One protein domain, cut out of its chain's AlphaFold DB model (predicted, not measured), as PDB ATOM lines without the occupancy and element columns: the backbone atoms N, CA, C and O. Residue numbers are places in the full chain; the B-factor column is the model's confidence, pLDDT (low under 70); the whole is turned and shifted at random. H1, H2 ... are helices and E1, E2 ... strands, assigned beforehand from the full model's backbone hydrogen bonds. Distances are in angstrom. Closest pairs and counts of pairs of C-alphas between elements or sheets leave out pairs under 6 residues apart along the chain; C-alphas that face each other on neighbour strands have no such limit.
ATOM      1  N   GLU A  18       2.983  20.210 -50.872       92.00
ATOM      2  CA  GLU A  18       4.078  20.097 -51.837       92.00
ATOM      3  C   GLU A  18       3.569  19.743 -53.239       92.00
ATOM      4  O   GLU A  18       3.999  20.342 -54.222       92.00
ATOM      5  N   GLU A  19       2.591  18.836 -53.338       93.19
ATOM      6  CA  GLU A  19       1.939  18.528 -54.614       93.19
ATOM      7  C   GLU A  19       1.296  19.771 -55.230       93.19
ATOM      8  O   GLU A  19       1.552  20.083 -56.392       93.19
ATOM      9  N   TYR A  20       0.496  20.518 -54.464       92.25
ATOM     10  CA  TYR A  20      -0.130  21.730 -54.989       92.25
ATOM     11  C   TYR A  20       0.884  22.829 -55.315       92.25
ATOM     12  O   TYR A  20       0.731  23.516 -56.323       92.25
ATOM     13  N   ASN A  21       1.943  22.965 -54.518       91.62
ATOM     14  CA  ASN A  21       3.042  23.876 -54.802       91.62
ATOM     15  C   ASN A  21       3.738  23.524 -56.124       91.62
ATOM     16  O   ASN A  21       4.042  24.419 -56.902       91.62
ATOM     17  N   SER A  22       3.914  22.235 -56.429       91.19
ATOM     18  CA  SER A  22       4.494  21.803 -57.708       91.19
ATOM     19  C   SER A  22       3.626  22.144 -58.927       91.19
ATOM     20  O   SER A  22       4.143  22.251 -60.035       91.19
ATOM     21  N   PHE A  23       2.312  22.316 -58.737       89.75
ATOM     22  CA  PHE A  23       1.381  22.663 -59.813       89.75
ATOM     23  C   PHE A  23       1.221  24.170 -60.000       89.75
ATOM     24  O   PHE A  23       0.983  24.621 -61.118       89.75
ATOM     25  N   PHE A  24       1.284  24.927 -58.904       89.25
ATOM     26  CA  PHE A  24       0.797  26.305 -58.857       89.25
ATOM     27  C   PHE A  24       1.769  27.298 -58.215       89.25
ATOM     28  O   PHE A  24       1.396  28.452 -58.045       89.25
ATOM     29  N   GLU A  25       2.968  26.860 -57.819       88.56
ATOM     30  CA  GLU A  25       4.003  27.717 -57.218       88.56
ATOM     31  C   GLU A  25       3.496  28.454 -55.957       88.56
ATOM     32  O   GLU A  25       3.785  29.619 -55.695       88.56
ATOM     33  N   LEU A  26       2.722  27.737 -55.131       84.56
ATOM     34  CA  LEU A  26       2.040  28.263 -53.940       84.56
ATOM     35  C   LEU A  26       2.970  28.818 -52.846       84.56
ATOM     36  O   LEU A  26       2.501  29.502 -51.938       84.56
ATOM     37  N   ALA A  27       4.271  28.538 -52.888       76.50
ATOM     38  CA  ALA A  27       5.251  29.126 -51.978       76.50
ATOM     39  C   ALA A  27       5.349  30.659 -52.110       76.50
ATOM     40  O   ALA A  27       5.875  31.309 -51.209       76.50
ATOM     41  N   GLU A  28       4.828  31.227 -53.200       77.31
ATOM     42  CA  GLU A  28       4.759  32.673 -53.429       77.31
ATOM     43  C   GLU A  28       3.467  33.317 -52.908       77.31
ATOM     44  O   GLU A  28       3.284  34.528 -53.044       77.31
ATOM     45  N   ILE A  29       2.552  32.539 -52.314       73.88
ATOM     46  CA  ILE A  29       1.330  33.113 -51.754       73.88
ATOM     47  C   ILE A  29       1.686  34.045 -50.598       73.88
ATOM     48  O   ILE A  29       2.341  33.662 -49.631       73.88
ATOM     49  N   ASP A  30       1.179  35.270 -50.692       77.38
ATOM     50  CA  ASP A  30       1.273  36.259 -49.630       77.38
ATOM     51  C   ASP A  30       0.549  35.774 -48.361       77.38
ATOM     52  O   ASP A  30      -0.662  35.518 -48.363       77.38
ATOM     53  N   ASN A  31       1.317  35.664 -47.276       79.88
ATOM     54  CA  ASN A  31       0.862  35.185 -45.974       79.88
ATOM     55  C   ASN A  31      -0.158  36.117 -45.305       79.88
ATOM     56  O   ASN A  31      -0.869  35.670 -44.402       79.88
ATOM     57  N   ASP A  32      -0.278  37.369 -45.756       84.06
ATOM     58  CA  ASP A  32      -1.263  38.317 -45.228       84.06
ATOM     59  C   ASP A  32      -2.692  38.041 -45.741       84.06
ATOM     60  O   ASP A  32      -3.676  38.554 -45.195       84.06
ATOM     61  N   ASN A  33      -2.846  37.184 -46.758       88.00
ATOM     62  CA  ASN A  33      -4.151  36.812 -47.296       88.00
ATOM     63  C   ASN A  33      -4.875  35.752 -46.456       88.00
ATOM     64  O   ASN A  33      -4.291  34.827 -45.894       88.00
ATOM     65  N   ARG A  34      -6.211  35.843 -46.454       94.00
ATOM     66  CA  ARG A  34      -7.102  34.809 -45.909       94.00
ATOM     67  C   ARG A  34      -7.568  33.892 -47.033       94.00
ATOM     68  O   ARG A  34      -8.207  34.353 -47.974       94.00
ATOM     69  N   ILE A  35      -7.291  32.600 -46.903       92.69
ATOM     70  CA  ILE A  35      -7.552  31.583 -47.926       92.69
ATOM     71  C   ILE A  35      -8.655  30.644 -47.437       92.69
ATOM     72  O   ILE A  35      -8.633  30.174 -46.299       92.69
ATOM     73  N   LEU A  36      -9.619  30.355 -48.310       94.50
ATOM     74  CA  LEU A  36     -10.636  29.332 -48.086       94.50
ATOM     75  C   LEU A  36     -10.348  28.133 -48.997       94.50
ATOM     76  O   LEU A  36     -10.436  28.248 -50.216       94.50
ATOM     77  N   ASP A  37     -10.029  26.994 -48.391       92.81
ATOM     78  CA  ASP A  37      -9.818  25.712 -49.060       92.81
ATOM     79  C   ASP A  37     -11.146  24.935 -49.101       92.81
ATOM     80  O   ASP A  37     -11.599  24.363 -48.103       92.81
ATOM     81  N   VAL A  38     -11.831  25.014 -50.245       94.38
ATOM     82  CA  VAL A  38     -13.172  24.450 -50.462       94.38
ATOM     83  C   VAL A  38     -13.067  23.040 -51.026       94.38
ATOM     84  O   VAL A  38     -12.350  22.813 -51.995       94.38
ATOM     85  N   ALA A  39     -13.866  22.121 -50.480       92.00
ATOM     86  CA  ALA A  39     -13.811  20.697 -50.809       92.00
ATOM     87  C   ALA A  39     -12.419  20.092 -50.526       92.00
ATOM     88  O   ALA A  39     -11.914  19.252 -51.274       92.00
ATOM     89  N   SER A  40     -11.809  20.547 -49.424       91.94
ATOM     90  CA  SER A  40     -10.467  20.153 -48.977       91.94
ATOM     91  C   SER A  40     -10.347  18.642 -48.744       91.94
ATOM     92  O   SER A  40      -9.271  18.052 -48.879       91.94
ATOM     93  N   GLY A  41     -11.445  17.981 -48.376       92.06
ATOM     94  CA  GLY A  41     -11.492  16.558 -48.088       92.06
ATOM     95  C   GLY A  41     -10.391  16.137 -47.117       92.06
ATOM     96  O   GLY A  41     -10.233  16.711 -46.039       92.06
ATOM     97  N   VAL A  42      -9.609  15.139 -47.528       93.31
ATOM     98  CA  VAL A  42      -8.447  14.623 -46.781       93.31
ATOM     99  C   VAL A  42      -7.107  15.158 -47.285       93.31
ATOM    100  O   VAL A  42      -6.064  14.545 -47.064       93.31
ATOM    101  N   SER A  43      -7.115  16.301 -47.971       93.50
ATOM    102  CA  SER A  43      -5.889  17.054 -48.222       93.50
ATOM    103  C   SER A  43      -5.241  17.477 -46.902       93.50
ATOM    104  O   SER A  43      -5.922  17.734 -45.903       93.50
ATOM    105  N   SER A  44      -3.911  17.544 -46.891       91.44
ATOM    106  CA  SER A  44      -3.149  18.173 -45.812       91.44
ATOM    107  C   SER A  44      -2.753  19.619 -46.131       91.44
ATOM    108  O   SER A  44      -2.121  20.251 -45.286       91.44
ATOM    109  N   PHE A  45      -3.159  20.169 -47.287       92.25
ATOM    110  CA  PHE A  45      -2.793  21.510 -47.755       92.25
ATOM    111  C   PHE A  45      -3.053  22.588 -46.711       92.25
ATOM    112  O   PHE A  45      -2.106  23.238 -46.279       92.25
ATOM    113  N   ALA A  46      -4.305  22.757 -46.270       91.00
ATOM    114  CA  ALA A  46      -4.646  23.816 -45.329       91.00
ATOM    115  C   ALA A  46      -3.798  23.735 -44.057       91.00
ATOM    116  O   ALA A  46      -3.309  24.746 -43.561       91.00
ATOM    117  N   ALA A  47      -3.567  22.535 -43.532       88.06
ATOM    118  CA  ALA A  47      -2.783  22.386 -42.320       88.06
ATOM    119  C   ALA A  47      -1.284  22.632 -42.527       88.06
ATOM    120  O   ALA A  47      -0.664  23.311 -41.713       88.06
ATOM    121  N   GLU A  48      -0.704  22.122 -43.610       89.56
ATOM    122  CA  GLU A  48       0.699  22.358 -43.961       89.56
ATOM    123  C   GLU A  48       0.958  23.833 -44.312       89.56
ATOM    124  O   GLU A  48       1.978  24.382 -43.905       89.56
ATOM    125  N   ALA A  49       0.013  24.502 -44.980       90.19
ATOM    126  CA  ALA A  49       0.060  25.934 -45.266       90.19
ATOM    127  C   ALA A  49      -0.002  26.775 -43.980       90.19
ATOM    128  O   ALA A  49       0.810  27.678 -43.793       90.19
ATOM    129  N   ASN A  50      -0.906  26.444 -43.048       88.44
ATOM    130  CA  ASN A  50      -0.969  27.131 -41.751       88.44
ATOM    131  C   ASN A  50       0.332  26.951 -40.944       88.44
ATOM    132  O   ASN A  50       0.798  27.895 -40.313       88.44
ATOM    133  N   LEU A  51       0.974  25.774 -40.999       87.38
ATOM    134  CA  LEU A  51       2.292  25.563 -40.377       87.38
ATOM    135  C   LEU A  51       3.408  26.410 -41.014       87.38
ATOM    136  O   LEU A  51       4.419  26.669 -40.364       87.38
ATOM    137  N   LYS A  52       3.229  26.847 -42.265       87.44
ATOM    138  CA  LYS A  52       4.143  27.739 -42.995       87.44
ATOM    139  C   LYS A  52       3.821  29.230 -42.808       87.44
ATOM    140  O   LYS A  52       4.553  30.060 -43.337       87.44
ATOM    141  N   GLY A  53       2.788  29.571 -42.032       88.75
ATOM    142  CA  GLY A  53       2.423  30.954 -41.704       88.75
ATOM    143  C   GLY A  53       1.287  31.546 -42.539       88.75
ATOM    144  O   GLY A  53       0.948  32.707 -42.329       88.75
ATOM    145  N   CYS A  54       0.674  30.777 -43.443       90.38
ATOM    146  CA  CYS A  54      -0.517  31.221 -44.166       90.38
ATOM    147  C   CYS A  54      -1.761  31.195 -43.257       90.38
ATOM    148  O   CYS A  54      -1.800  30.465 -42.268       90.38
ATOM    149  N   ASN A  55      -2.819  31.918 -43.634       91.44
ATOM    150  CA  ASN A  55      -4.117  31.871 -42.951       91.44
ATOM    151  C   ASN A  55      -5.148  31.113 -43.799       91.44
ATOM    152  O   ASN A  55      -5.848  31.712 -44.620       91.44
ATOM    153  N   VAL A  56      -5.230  29.789 -43.615       92.12
ATOM    154  CA  VAL A  56      -6.095  28.913 -44.429       92.12
ATOM    155  C   VAL A  56      -7.199  28.279 -43.591       92.12
ATOM    156  O   VAL A  56      -6.935  27.631 -42.582       92.12
ATOM    157  N   THR A  57      -8.447  28.404 -44.036       92.38
ATOM    158  CA  THR A  57      -9.597  27.684 -43.469       92.38
ATOM    159  C   THR A  57     -10.049  26.592 -44.433       92.38
ATOM    160  O   THR A  57     -10.366  26.894 -45.578       92.38
ATOM    161  N   ALA A  58     -10.111  25.340 -43.973       92.81
ATOM    162  CA  ALA A  58     -10.628  24.221 -44.759       92.81
ATOM    163  C   ALA A  58     -12.134  24.027 -44.545       92.81
ATOM    164  O   ALA A  58     -12.626  24.091 -43.416       92.81
ATOM    165  N   MET A  59     -12.858  23.733 -45.622       93.00
ATOM    166  CA  MET A  59     -14.286  23.432 -45.599       93.00
ATOM    167  C   MET A  59     -14.589  22.211 -46.465       93.00
ATOM    168  O   MET A  59     -14.324  22.207 -47.665       93.00
ATOM    169  N   ASP A  60     -15.217  21.201 -45.869       93.31
ATOM    170  CA  ASP A  60     -15.694  20.025 -46.587       93.31
ATOM    171  C   ASP A  60     -16.919  19.409 -45.896       93.31
ATOM    172  O   ASP A  60     -17.032  19.424 -44.668       93.31
ATOM    173  N   ILE A  61     -17.826  18.833 -46.688       92.00
ATOM    174  CA  ILE A  61     -18.983  18.087 -46.185       92.00
ATOM    175  C   ILE A  61     -18.560  16.855 -45.380       92.00
ATOM    176  O   ILE A  61     -19.251  16.474 -44.434       92.00
ATOM    177  N   ILE A  62     -17.403  16.257 -45.693       92.06
ATOM    178  CA  ILE A  62     -16.942  15.064 -44.985       92.06
ATOM    179  C   ILE A  62     -16.570  15.347 -43.525       92.06
ATOM    180  O   ILE A  62     -16.502  14.417 -42.729       92.06
ATOM    181  N   TYR A  63     -16.380  16.612 -43.132       90.44
ATOM    182  CA  TYR A  63     -16.066  16.998 -41.747       90.44
ATOM    183  C   TYR A  63     -17.262  16.882 -40.786       90.44
ATOM    184  O   TYR A  63     -17.133  17.179 -39.594       90.44
ATOM    185  N   GLY A  64     -18.425  16.460 -41.299       91.06
ATOM    186  CA  GLY A  64     -19.549  15.973 -40.501       91.06
ATOM    187  C   GLY A  64     -19.418  14.509 -40.054       91.06
ATOM    188  O   GLY A  64     -20.157  14.097 -39.165       91.06
ATOM    189  N   PHE A  65     -18.494  13.729 -40.627       92.19
ATOM    190  CA  PHE A  65     -18.236  12.338 -40.234       92.19
ATOM    191  C   PHE A  65     -17.089  12.236 -39.227       92.19
ATOM    192  O   PHE A  65     -16.250  13.132 -39.102       92.19
ATOM    193  N   SER A  66     -17.015  11.111 -38.516       92.25
ATOM    194  CA  SER A  66     -15.911  10.864 -37.592       92.25
ATOM    195  C   SER A  66     -14.587  10.637 -38.341       92.25
ATOM    196  O   SER A  66     -14.571  10.057 -39.433       92.25
ATOM    197  N   PRO A  67     -13.430  10.972 -37.735       91.31
ATOM    198  CA  PRO A  67     -12.128  10.663 -38.327       91.31
ATOM    199  C   PRO A  67     -11.926   9.168 -38.632       91.31
ATOM    200  O   PRO A  67     -11.159   8.815 -39.524       91.31
ATOM    201  N   TYR A  68     -12.602   8.279 -37.896       91.69
ATOM    202  CA  TYR A  68     -12.569   6.841 -38.161       91.69
ATOM    203  C   TYR A  68     -13.300   6.480 -39.462       91.69
ATOM    204  O   TYR A  68     -12.748   5.750 -40.284       91.69
ATOM    205  N   GLU A  69     -14.509   7.006 -39.676       94.31
ATOM    206  CA  GLU A  69     -15.287   6.771 -40.902       94.31
ATOM    207  C   GLU A  69     -14.568   7.319 -42.133       94.31
ATOM    208  O   GLU A  69     -14.427   6.607 -43.131       94.31
ATOM    209  N   ILE A  70     -14.039   8.544 -42.029       94.44
ATOM    210  CA  ILE A  70     -13.248   9.169 -43.093       94.44
ATOM    211  C   ILE A  70     -12.027   8.298 -43.409       94.44
ATOM    212  O   ILE A  70     -11.811   7.936 -44.564       94.44
ATOM    213  N   GLY A  71     -11.261   7.892 -42.390       94.12
ATOM    214  CA  GLY A  71     -10.069   7.066 -42.583       94.12
ATOM    215  C   GLY A  71     -10.366   5.700 -43.204       94.12
ATOM    216  O   GLY A  71      -9.627   5.249 -44.078       94.12
ATOM    217  N   LYS A  72     -11.480   5.064 -42.820       95.50
ATOM    218  CA  LYS A  72     -11.926   3.799 -43.420       95.50
ATOM    219  C   LYS A  72     -12.223   3.957 -44.915       95.50
ATOM    220  O   LYS A  72     -11.783   3.117 -45.698       95.50
ATOM    221  N   LYS A  73     -12.929   5.024 -45.310       95.12
ATOM    222  CA  LYS A  73     -13.222   5.322 -46.724       95.12
ATOM    223  C   LYS A  73     -11.941   5.603 -47.511       95.12
ATOM    224  O   LYS A  73     -11.767   5.033 -48.581       95.12
ATOM    225  N   CYS A  74     -11.016   6.385 -46.952       95.69
ATOM    226  CA  CYS A  74      -9.732   6.689 -47.594       95.69
ATOM    227  C   CYS A  74      -8.913   5.426 -47.882       95.69
ATOM    228  O   CYS A  74      -8.409   5.259 -48.986       95.69
ATOM    229  N   ALA A  75      -8.822   4.503 -46.918       95.19
ATOM    230  CA  ALA A  75      -8.097   3.247 -47.109       95.19
ATOM    231  C   ALA A  75      -8.717   2.376 -48.220       95.19
ATOM    232  O   ALA A  75      -8.002   1.759 -49.008       95.19
ATOM    233  N   GLN A  76     -10.051   2.338 -48.303       95.44
ATOM    234  CA  GLN A  76     -10.765   1.623 -49.367       95.44
ATOM    235  C   GLN A  76     -10.539   2.271 -50.737       95.44
ATOM    236  O   GLN A  76     -10.265   1.575 -51.713       95.44
ATOM    237  N   ASP A  77     -10.624   3.598 -50.799       95.69
ATOM    238  CA  ASP A  77     -10.446   4.361 -52.030       95.69
ATOM    239  C   ASP A  77      -9.016   4.276 -52.557       95.69
ATOM    240  O   ASP A  77      -8.824   4.081 -53.757       95.69
ATOM    241  N   LEU A  78      -8.019   4.377 -51.674       94.88
ATOM    242  CA  LEU A  78      -6.615   4.271 -52.055       94.88
ATOM    243  C   LEU A  78      -6.337   2.911 -52.688       94.88
ATOM    244  O   LEU A  78      -5.798   2.860 -53.789       94.88
ATOM    245  N   LYS A  79      -6.826   1.825 -52.079       93.88
ATOM    246  CA  LYS A  79      -6.715   0.484 -52.662       93.88
ATOM    247  C   LYS A  79      -7.308   0.413 -54.076       93.88
ATOM    248  O   LYS A  79      -6.652  -0.085 -54.987       93.88
ATOM    249  N   ILE A  80      -8.515   0.952 -54.284       92.94
ATOM    250  CA  ILE A  80      -9.164   0.986 -55.609       92.94
ATOM    251  C   ILE A  80      -8.326   1.782 -56.617       92.94
ATOM    252  O   ILE A  80      -8.247   1.412 -57.790       92.94
ATOM    253  N   ILE A  81      -7.728   2.892 -56.186       93.06
ATOM    254  CA  ILE A  81      -6.907   3.746 -57.042       93.06
ATOM    255  C   ILE A  81      -5.616   3.041 -57.445       93.06
ATOM    256  O   ILE A  81      -5.305   3.033 -58.632       93.06
ATOM    257  N   ILE A  82      -4.910   2.408 -56.507       92.94
ATOM    258  CA  ILE A  82      -3.673   1.668 -56.789       92.94
ATOM    259  C   ILE A  82      -3.940   0.509 -57.759       92.94
ATOM    260  O   ILE A  82      -3.273   0.414 -58.789       92.94
ATOM    261  N   GLU A  83      -4.983  -0.294 -57.518       90.50
ATOM    262  CA  GLU A  83      -5.381  -1.394 -58.416       90.50
ATOM    263  C   GLU A  83      -5.699  -0.906 -59.843       90.50
ATOM    264  O   GLU A  83      -5.432  -1.591 -60.835       90.50
ATOM    265  N   LYS A  84      -6.271   0.295 -59.982       89.31
ATOM    266  CA  LYS A  84      -6.599   0.878 -61.292       89.31
ATOM    267  C   LYS A  84      -5.413   1.563 -61.962       89.31
ATOM    268  O   LYS A  84      -5.324   1.514 -63.188       89.31
ATOM    269  N   LEU A  85      -4.523   2.191 -61.193       89.44
ATOM    270  CA  LEU A  85      -3.314   2.842 -61.704       89.44
ATOM    271  C   LEU A  85      -2.336   1.834 -62.302       89.44
ATOM    272  O   LEU A  85      -1.734   2.134 -63.329       89.44
ATOM    273  N   ASP A  86      -2.233   0.635 -61.730       84.31
ATOM    274  CA  ASP A  86      -1.404  -0.453 -62.273       84.31
ATOM    275  C   ASP A  86      -1.816  -0.831 -63.709       84.31
ATOM    276  O   ASP A  86      -1.007  -1.112 -64.588       84.31
ATOM    277  N   ASN A  87      -3.110  -0.706 -64.011       83.50
ATOM    278  CA  ASN A  87      -3.643  -0.968 -65.344       83.50
ATOM    279  C   ASN A  87      -3.485   0.206 -66.323       83.50
ATOM    280  O   ASN A  87      -3.785   0.035 -67.505       83.50
ATOM    281  N   ALA A  88      -3.048   1.384 -65.869       85.38
ATOM    282  CA  ALA A  88      -3.006   2.622 -66.651       85.38
ATOM    283  C   ALA A  88      -1.696   3.415 -66.484       85.38
ATOM    284  O   ALA A  88      -1.649   4.588 -66.843       85.38
ATOM    285  N   THR A  89      -0.636   2.795 -65.961       85.44
ATOM    286  CA  THR A  89       0.622   3.455 -65.562       85.44
ATOM    287  C   THR A  89       1.274   4.236 -66.703       85.44
ATOM    288  O   THR A  89       1.769   5.342 -66.487       85.44
ATOM    289  N   ASP A  90       1.184   3.704 -67.925       88.44
ATOM    290  CA  ASP A  90       1.737   4.286 -69.156       88.44
ATOM    291  C   ASP A  90       1.065   5.613 -69.565       88.44
ATOM    292  O   ASP A  90       1.523   6.293 -70.482       88.44
ATOM    293  N   HIS A  91      -0.054   5.979 -68.928       88.69
ATOM    294  CA  HIS A  91      -0.803   7.207 -69.215       88.69
ATOM    295  C   HIS A  91      -0.435   8.372 -68.287       88.69
ATOM    296  O   HIS A  91      -0.969   9.470 -68.446       88.69
ATOM    297  N   TYR A  92       0.452   8.142 -67.318       87.94
ATOM    298  CA  TYR A  92       0.854   9.131 -66.323       87.94
ATOM    299  C   TYR A  92       2.325   9.507 -66.484       87.94
ATOM    300  O   TYR A  92       3.157   8.697 -66.892       87.94
ATOM    301  N   GLN A  93       2.646  10.754 -66.140       88.69
ATOM    302  CA  GLN A  93       4.027  11.201 -66.004       88.69
ATOM    303  C   GLN A  93       4.485  11.009 -64.560       88.69
ATOM    304  O   GLN A  93       3.899  11.569 -63.635       88.69
ATOM    305  N   TRP A  94       5.568  10.261 -64.383       91.06
ATOM    306  CA  TRP A  94       6.150   9.911 -63.083       91.06
ATOM    307  C   TRP A  94       7.325  10.833 -62.725       91.06
ATOM    308  O   TRP A  94       8.367  10.399 -62.248       91.06
ATOM    309  N   ASN A  95       7.185  12.130 -63.023       90.25
ATOM    310  CA  ASN A  95       8.238  13.117 -62.755       90.25
ATOM    311  C   ASN A  95       8.214  13.607 -61.301       90.25
ATOM    312  O   ASN A  95       9.253  13.985 -60.769       90.25
ATOM    313  N   PHE A  96       7.032  13.616 -60.677       91.75
ATOM    314  CA  PHE A  96       6.862  14.000 -59.274       91.75
ATOM    315  C   PHE A  96       6.990  12.786 -58.345       91.75
ATOM    316  O   PHE A  96       7.816  12.778 -57.437       91.75
ATOM    317  N   PHE A  97       6.212  11.733 -58.607       93.31
ATOM    318  CA  PHE A  97       6.314  10.451 -57.907       93.31
ATOM    319  C   PHE A  97       7.207   9.499 -58.685       93.31
ATOM    320  O   PHE A  97       7.063   9.400 -59.900       93.31
ATOM    321  N   LYS A  98       8.063   8.744 -57.991       91.62
ATOM    322  CA  LYS A  98       8.983   7.794 -58.643       91.62
ATOM    323  C   LYS A  98       8.261   6.629 -59.320       91.62
ATOM    324  O   LYS A  98       8.672   6.186 -60.387       91.62
ATOM    325  N   ASP A  99       7.219   6.120 -58.673       92.00
ATOM    326  CA  ASP A  99       6.401   4.990 -59.108       92.00
ATOM    327  C   ASP A  99       5.065   4.971 -58.335       92.00
ATOM    328  O   ASP A  99       4.797   5.839 -57.495       92.00
ATOM    329  N   ILE A 100       4.215   3.975 -58.610       93.56
ATOM    330  CA  ILE A 100       2.925   3.791 -57.923       93.56
ATOM    331  C   ILE A 100       3.113   3.610 -56.409       93.56
ATOM    332  O   ILE A 100       2.316   4.133 -55.634       93.56
ATOM    333  N   ALA A 101       4.164   2.909 -55.975       94.31
ATOM    334  CA  ALA A 101       4.421   2.680 -54.555       94.31
ATOM    335  C   ALA A 101       4.848   3.975 -53.845       94.31
ATOM    336  O   ALA A 101       4.539   4.181 -52.672       94.31
ATOM    337  N   ASP A 102       5.563   4.860 -54.535       95.06
ATOM    338  CA  ASP A 102       5.900   6.191 -54.048       95.06
ATOM    339  C   ASP A 102       4.665   7.074 -53.929       95.06
ATOM    340  O   ASP A 102       4.468   7.707 -52.892       95.06
ATOM    341  N   TYR A 103       3.788   7.046 -54.929       94.81
ATOM    342  CA  TYR A 103       2.484   7.694 -54.844       94.81
ATOM    343  C   TYR A 103       1.656   7.176 -53.654       94.81
ATOM    344  O   TYR A 103       1.148   7.982 -52.877       94.81
ATOM    345  N   GLU A 104       1.568   5.855 -53.461       95.38
ATOM    346  CA  GLU A 104       0.821   5.246 -52.353       95.38
ATOM    347  C   GLU A 104       1.346   5.713 -50.991       95.38
ATOM    348  O   GLU A 104       0.572   6.196 -50.168       95.38
ATOM    349  N   ARG A 105       2.669   5.667 -50.775       95.31
ATOM    350  CA  ARG A 105       3.289   6.138 -49.523       95.31
ATOM    351  C   ARG A 105       3.003   7.611 -49.242       95.31
ATOM    352  O   ARG A 105       2.760   7.975 -48.092       95.31
ATOM    353  N   ASN A 106       3.061   8.462 -50.268       94.44
ATOM    354  CA  ASN A 106       2.753   9.883 -50.115       94.44
ATOM    355  C   ASN A 106       1.268  10.079 -49.774       94.44
ATOM    356  O   ASN A 106       0.965  10.775 -48.803       94.44
ATOM    357  N   ALA A 107       0.373   9.372 -50.475       94.00
ATOM    358  CA  ALA A 107      -1.062   9.373 -50.205       94.00
ATOM    359  C   ALA A 107      -1.392   8.981 -48.763       94.00
ATOM    360  O   ALA A 107      -2.091   9.709 -48.054       94.00
ATOM    361  N   GLU A 108      -0.837   7.869 -48.283       94.50
ATOM    362  CA  GLU A 108      -0.985   7.446 -46.890       94.50
ATOM    363  C   GLU A 108      -0.473   8.506 -45.907       94.50
ATOM    364  O   GLU A 108      -1.101   8.753 -44.872       94.50
ATOM    365  N   GLY A 109       0.652   9.148 -46.233       91.75
ATOM    366  CA  GLY A 109       1.271  10.200 -45.434       91.75
ATOM    367  C   GLY A 109       0.352  11.401 -45.220       91.75
ATOM    368  O   GLY A 109       0.055  11.750 -44.070       91.75
ATOM    369  N   HIS A 110      -0.142  12.021 -46.294       90.50
ATOM    370  CA  HIS A 110      -1.001  13.201 -46.156       90.50
ATOM    371  C   HIS A 110      -2.396  12.865 -45.626       90.50
ATOM    372  O   HIS A 110      -2.923  13.634 -44.821       90.50
ATOM    373  N   ILE A 111      -2.957  11.694 -45.960       92.25
ATOM    374  CA  ILE A 111      -4.216  11.217 -45.360       92.25
ATOM    375  C   ILE A 111      -4.042  11.087 -43.845       92.25
ATOM    376  O   ILE A 111      -4.865  11.579 -43.072       92.25
ATOM    377  N   LYS A 112      -2.947  10.465 -43.391       90.69
ATOM    378  CA  LYS A 112      -2.645  10.325 -41.961       90.69
ATOM    379  C   LYS A 112      -2.513  11.685 -41.279       90.69
ATOM    380  O   LYS A 112      -3.081  11.856 -40.199       90.69
ATOM    381  N   ASN A 113      -1.805  12.632 -41.892       87.94
ATOM    382  CA  ASN A 113      -1.668  13.989 -41.361       87.94
ATOM    383  C   ASN A 113      -3.045  14.649 -41.224       87.94
ATOM    384  O   ASN A 113      -3.423  15.052 -40.123       87.94
ATOM    385  N   SER A 114      -3.832  14.663 -42.303       87.62
ATOM    386  CA  SER A 114      -5.182  15.238 -42.335       87.62
ATOM    387  C   SER A 114      -6.086  14.641 -41.244       87.62
ATOM    388  O   SER A 114      -6.680  15.366 -40.446       87.62
ATOM    389  N   LEU A 115      -6.093  13.311 -41.083       89.25
ATOM    390  CA  LEU A 115      -6.860  12.634 -40.032       89.25
ATOM    391  C   LEU A 115      -6.389  12.976 -38.612       89.25
ATOM    392  O   LEU A 115      -7.212  13.034 -37.697       89.25
ATOM    393  N   GLN A 116      -5.089  13.181 -38.388       88.00
ATOM    394  CA  GLN A 116      -4.585  13.622 -37.080       88.00
ATOM    395  C   GLN A 116      -5.074  15.028 -36.733       88.00
ATOM    396  O   GLN A 116      -5.411  15.289 -35.579       88.00
ATOM    397  N   ILE A 117      -5.139  15.917 -37.720       81.88
ATOM    398  CA  ILE A 117      -5.647  17.279 -37.550       81.88
ATOM    399  C   ILE A 117      -7.150  17.258 -37.280       81.88
ATOM    400  O   ILE A 117      -7.595  17.855 -36.303       81.88
ATOM    401  N   LEU A 118      -7.918  16.485 -38.055       83.12
ATOM    402  CA  LEU A 118      -9.357  16.313 -37.833       83.12
ATOM    403  C   LEU A 118      -9.667  15.757 -36.440       83.12
ATOM    404  O   LEU A 118     -10.618  16.199 -35.802       83.12
ATOM    405  N   LYS A 119      -8.844  14.834 -35.925       86.00
ATOM    406  CA  LYS A 119      -8.972  14.341 -34.543       86.00
ATOM    407  C   LYS A 119      -8.766  15.449 -33.510       86.00
ATOM    408  O   LYS A 119      -9.542  15.514 -32.569       86.00
ATOM    409  N   LYS A 120      -7.761  16.312 -33.693       80.00
ATOM    410  CA  LYS A 120      -7.498  17.450 -32.793       80.00
ATOM    411  C   LYS A 120      -8.608  18.502 -32.848       80.00
ATOM    412  O   LYS A 120      -8.996  19.028 -31.820       80.00
ATOM    413  N   MET A 121      -9.154  18.775 -34.032       69.75
ATOM    414  CA  MET A 121     -10.283  19.700 -34.187       69.75
ATOM    415  C   MET A 121     -11.595  19.119 -33.638       69.75
ATOM    416  O   MET A 121     -12.463  19.859 -33.188       69.75
ATOM    417  N   GLY A 122     -11.757  17.793 -33.686       62.22
ATOM    418  CA  GLY A 122     -12.921  17.085 -33.154       62.22
ATOM    419  C   GLY A 122     -12.918  16.903 -31.634       62.22
ATOM    420  O   GLY A 122     -13.966  16.593 -31.084       62.22
ATOM    421  N   THR A 123     -11.783  17.096 -30.949       48.41
ATOM    422  CA  THR A 123     -11.726  17.142 -29.474       48.41
ATOM    423  C   THR A 123     -12.150  18.491 -28.890       48.41
ATOM    424  O   THR A 123     -12.345  18.574 -27.682       48.41
ATOM    425  N   ASP A 124     -12.324  19.507 -29.740       43.06
ATOM    426  CA  ASP A 124     -12.778  20.858 -29.378       43.06
ATOM    427  C   ASP A 124     -14.262  21.116 -29.739       43.06
ATOM    428  O   ASP A 124     -14.712  22.263 -29.694       43.06
TER     429      ASP A 124
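This is residues 18 to 124 of the 125 residues of an uncharacterized protein of Methanobacterium sp. PtaU1.Bin242 (UniProt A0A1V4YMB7). A long helical hairpin, H4 and H5 side by side and running opposite ways, makes one side of this model, and a small unit of two short parallel strands, E1 and E2, with the short helix H2 packed on them makes the other. H2 lies between these strands and H5; H1 is near H2, and the short H3 comes just before H4. The printed part has 107 residues with five named helices and two named strands, in the order H1 E1 H2 E2 H3 H4 H5, and is mostly helix. It is only just compact, close to loose, with a radius of gyration of the C-alphas of 15.1 A, and its flat outline spans 42 by 34 by 18 A.

E1, residues 34 to 38, and E2, residues 55 to 59, are parallel neighbours at 22 degrees; N 35 and O 55 are 2.8 A apart and N 59 and O 37 are 2.9 A apart, both within hydrogen-bond range. With H2, residues 45 to 51, they form a strand-helix-strand unit, two parallel strands joined through a helix, with a right-handed crossover. The closest C-alphas of H2 and E2 are those of Ala 46 and Val 56, 5.4 A apart. H2 and H5, residues 100 to 122, are close but not clearly touching, with the closest C-alphas, those of Ala 47 and Ser 114, 7.5 A apart, at a steep tilt of 65 degrees, the same way. H4, residues 67 to 86, and H5 form a helical hairpin: they touch at a shallow tilt of 12 degrees, opposite ways, and their closest C-alphas, those of Pro 67 and Leu 115, are 5.9 A apart. H3, residues 61 to 64, is close to but not clearly touching H4, Ile 62 to Ile 70 being 7.2 A between the closest C-alphas. H1, residues 18 to 24, is close to but not clearly touching H2, the closest C-alphas, those of Tyr 20 and Phe 45, being 7.7 A apart; H1 is apart from H4 and H5. In H1, H2, H4 and H5 every O i to N i+4 pair is within hydrogen-bond range; H3 is too short for one.

H1 begins at C-alpha 18, (4.078, 20.097, -51.837). E1 is 12.8 A long and E2 13.5 A. H4 is 28.5 A long and H5 32.3 A, ending at C-alpha 122, (-12.921, 17.085, -33.154).

The C-alphas farthest apart, those of Asp 90 and Asp 124, are 45.5 A apart. The printed part has no cut. The link from H4 to H5, residues 87 to 99, is long. The mean pLDDT of the printed part is 89.1; residues 121 to 124 are under 70.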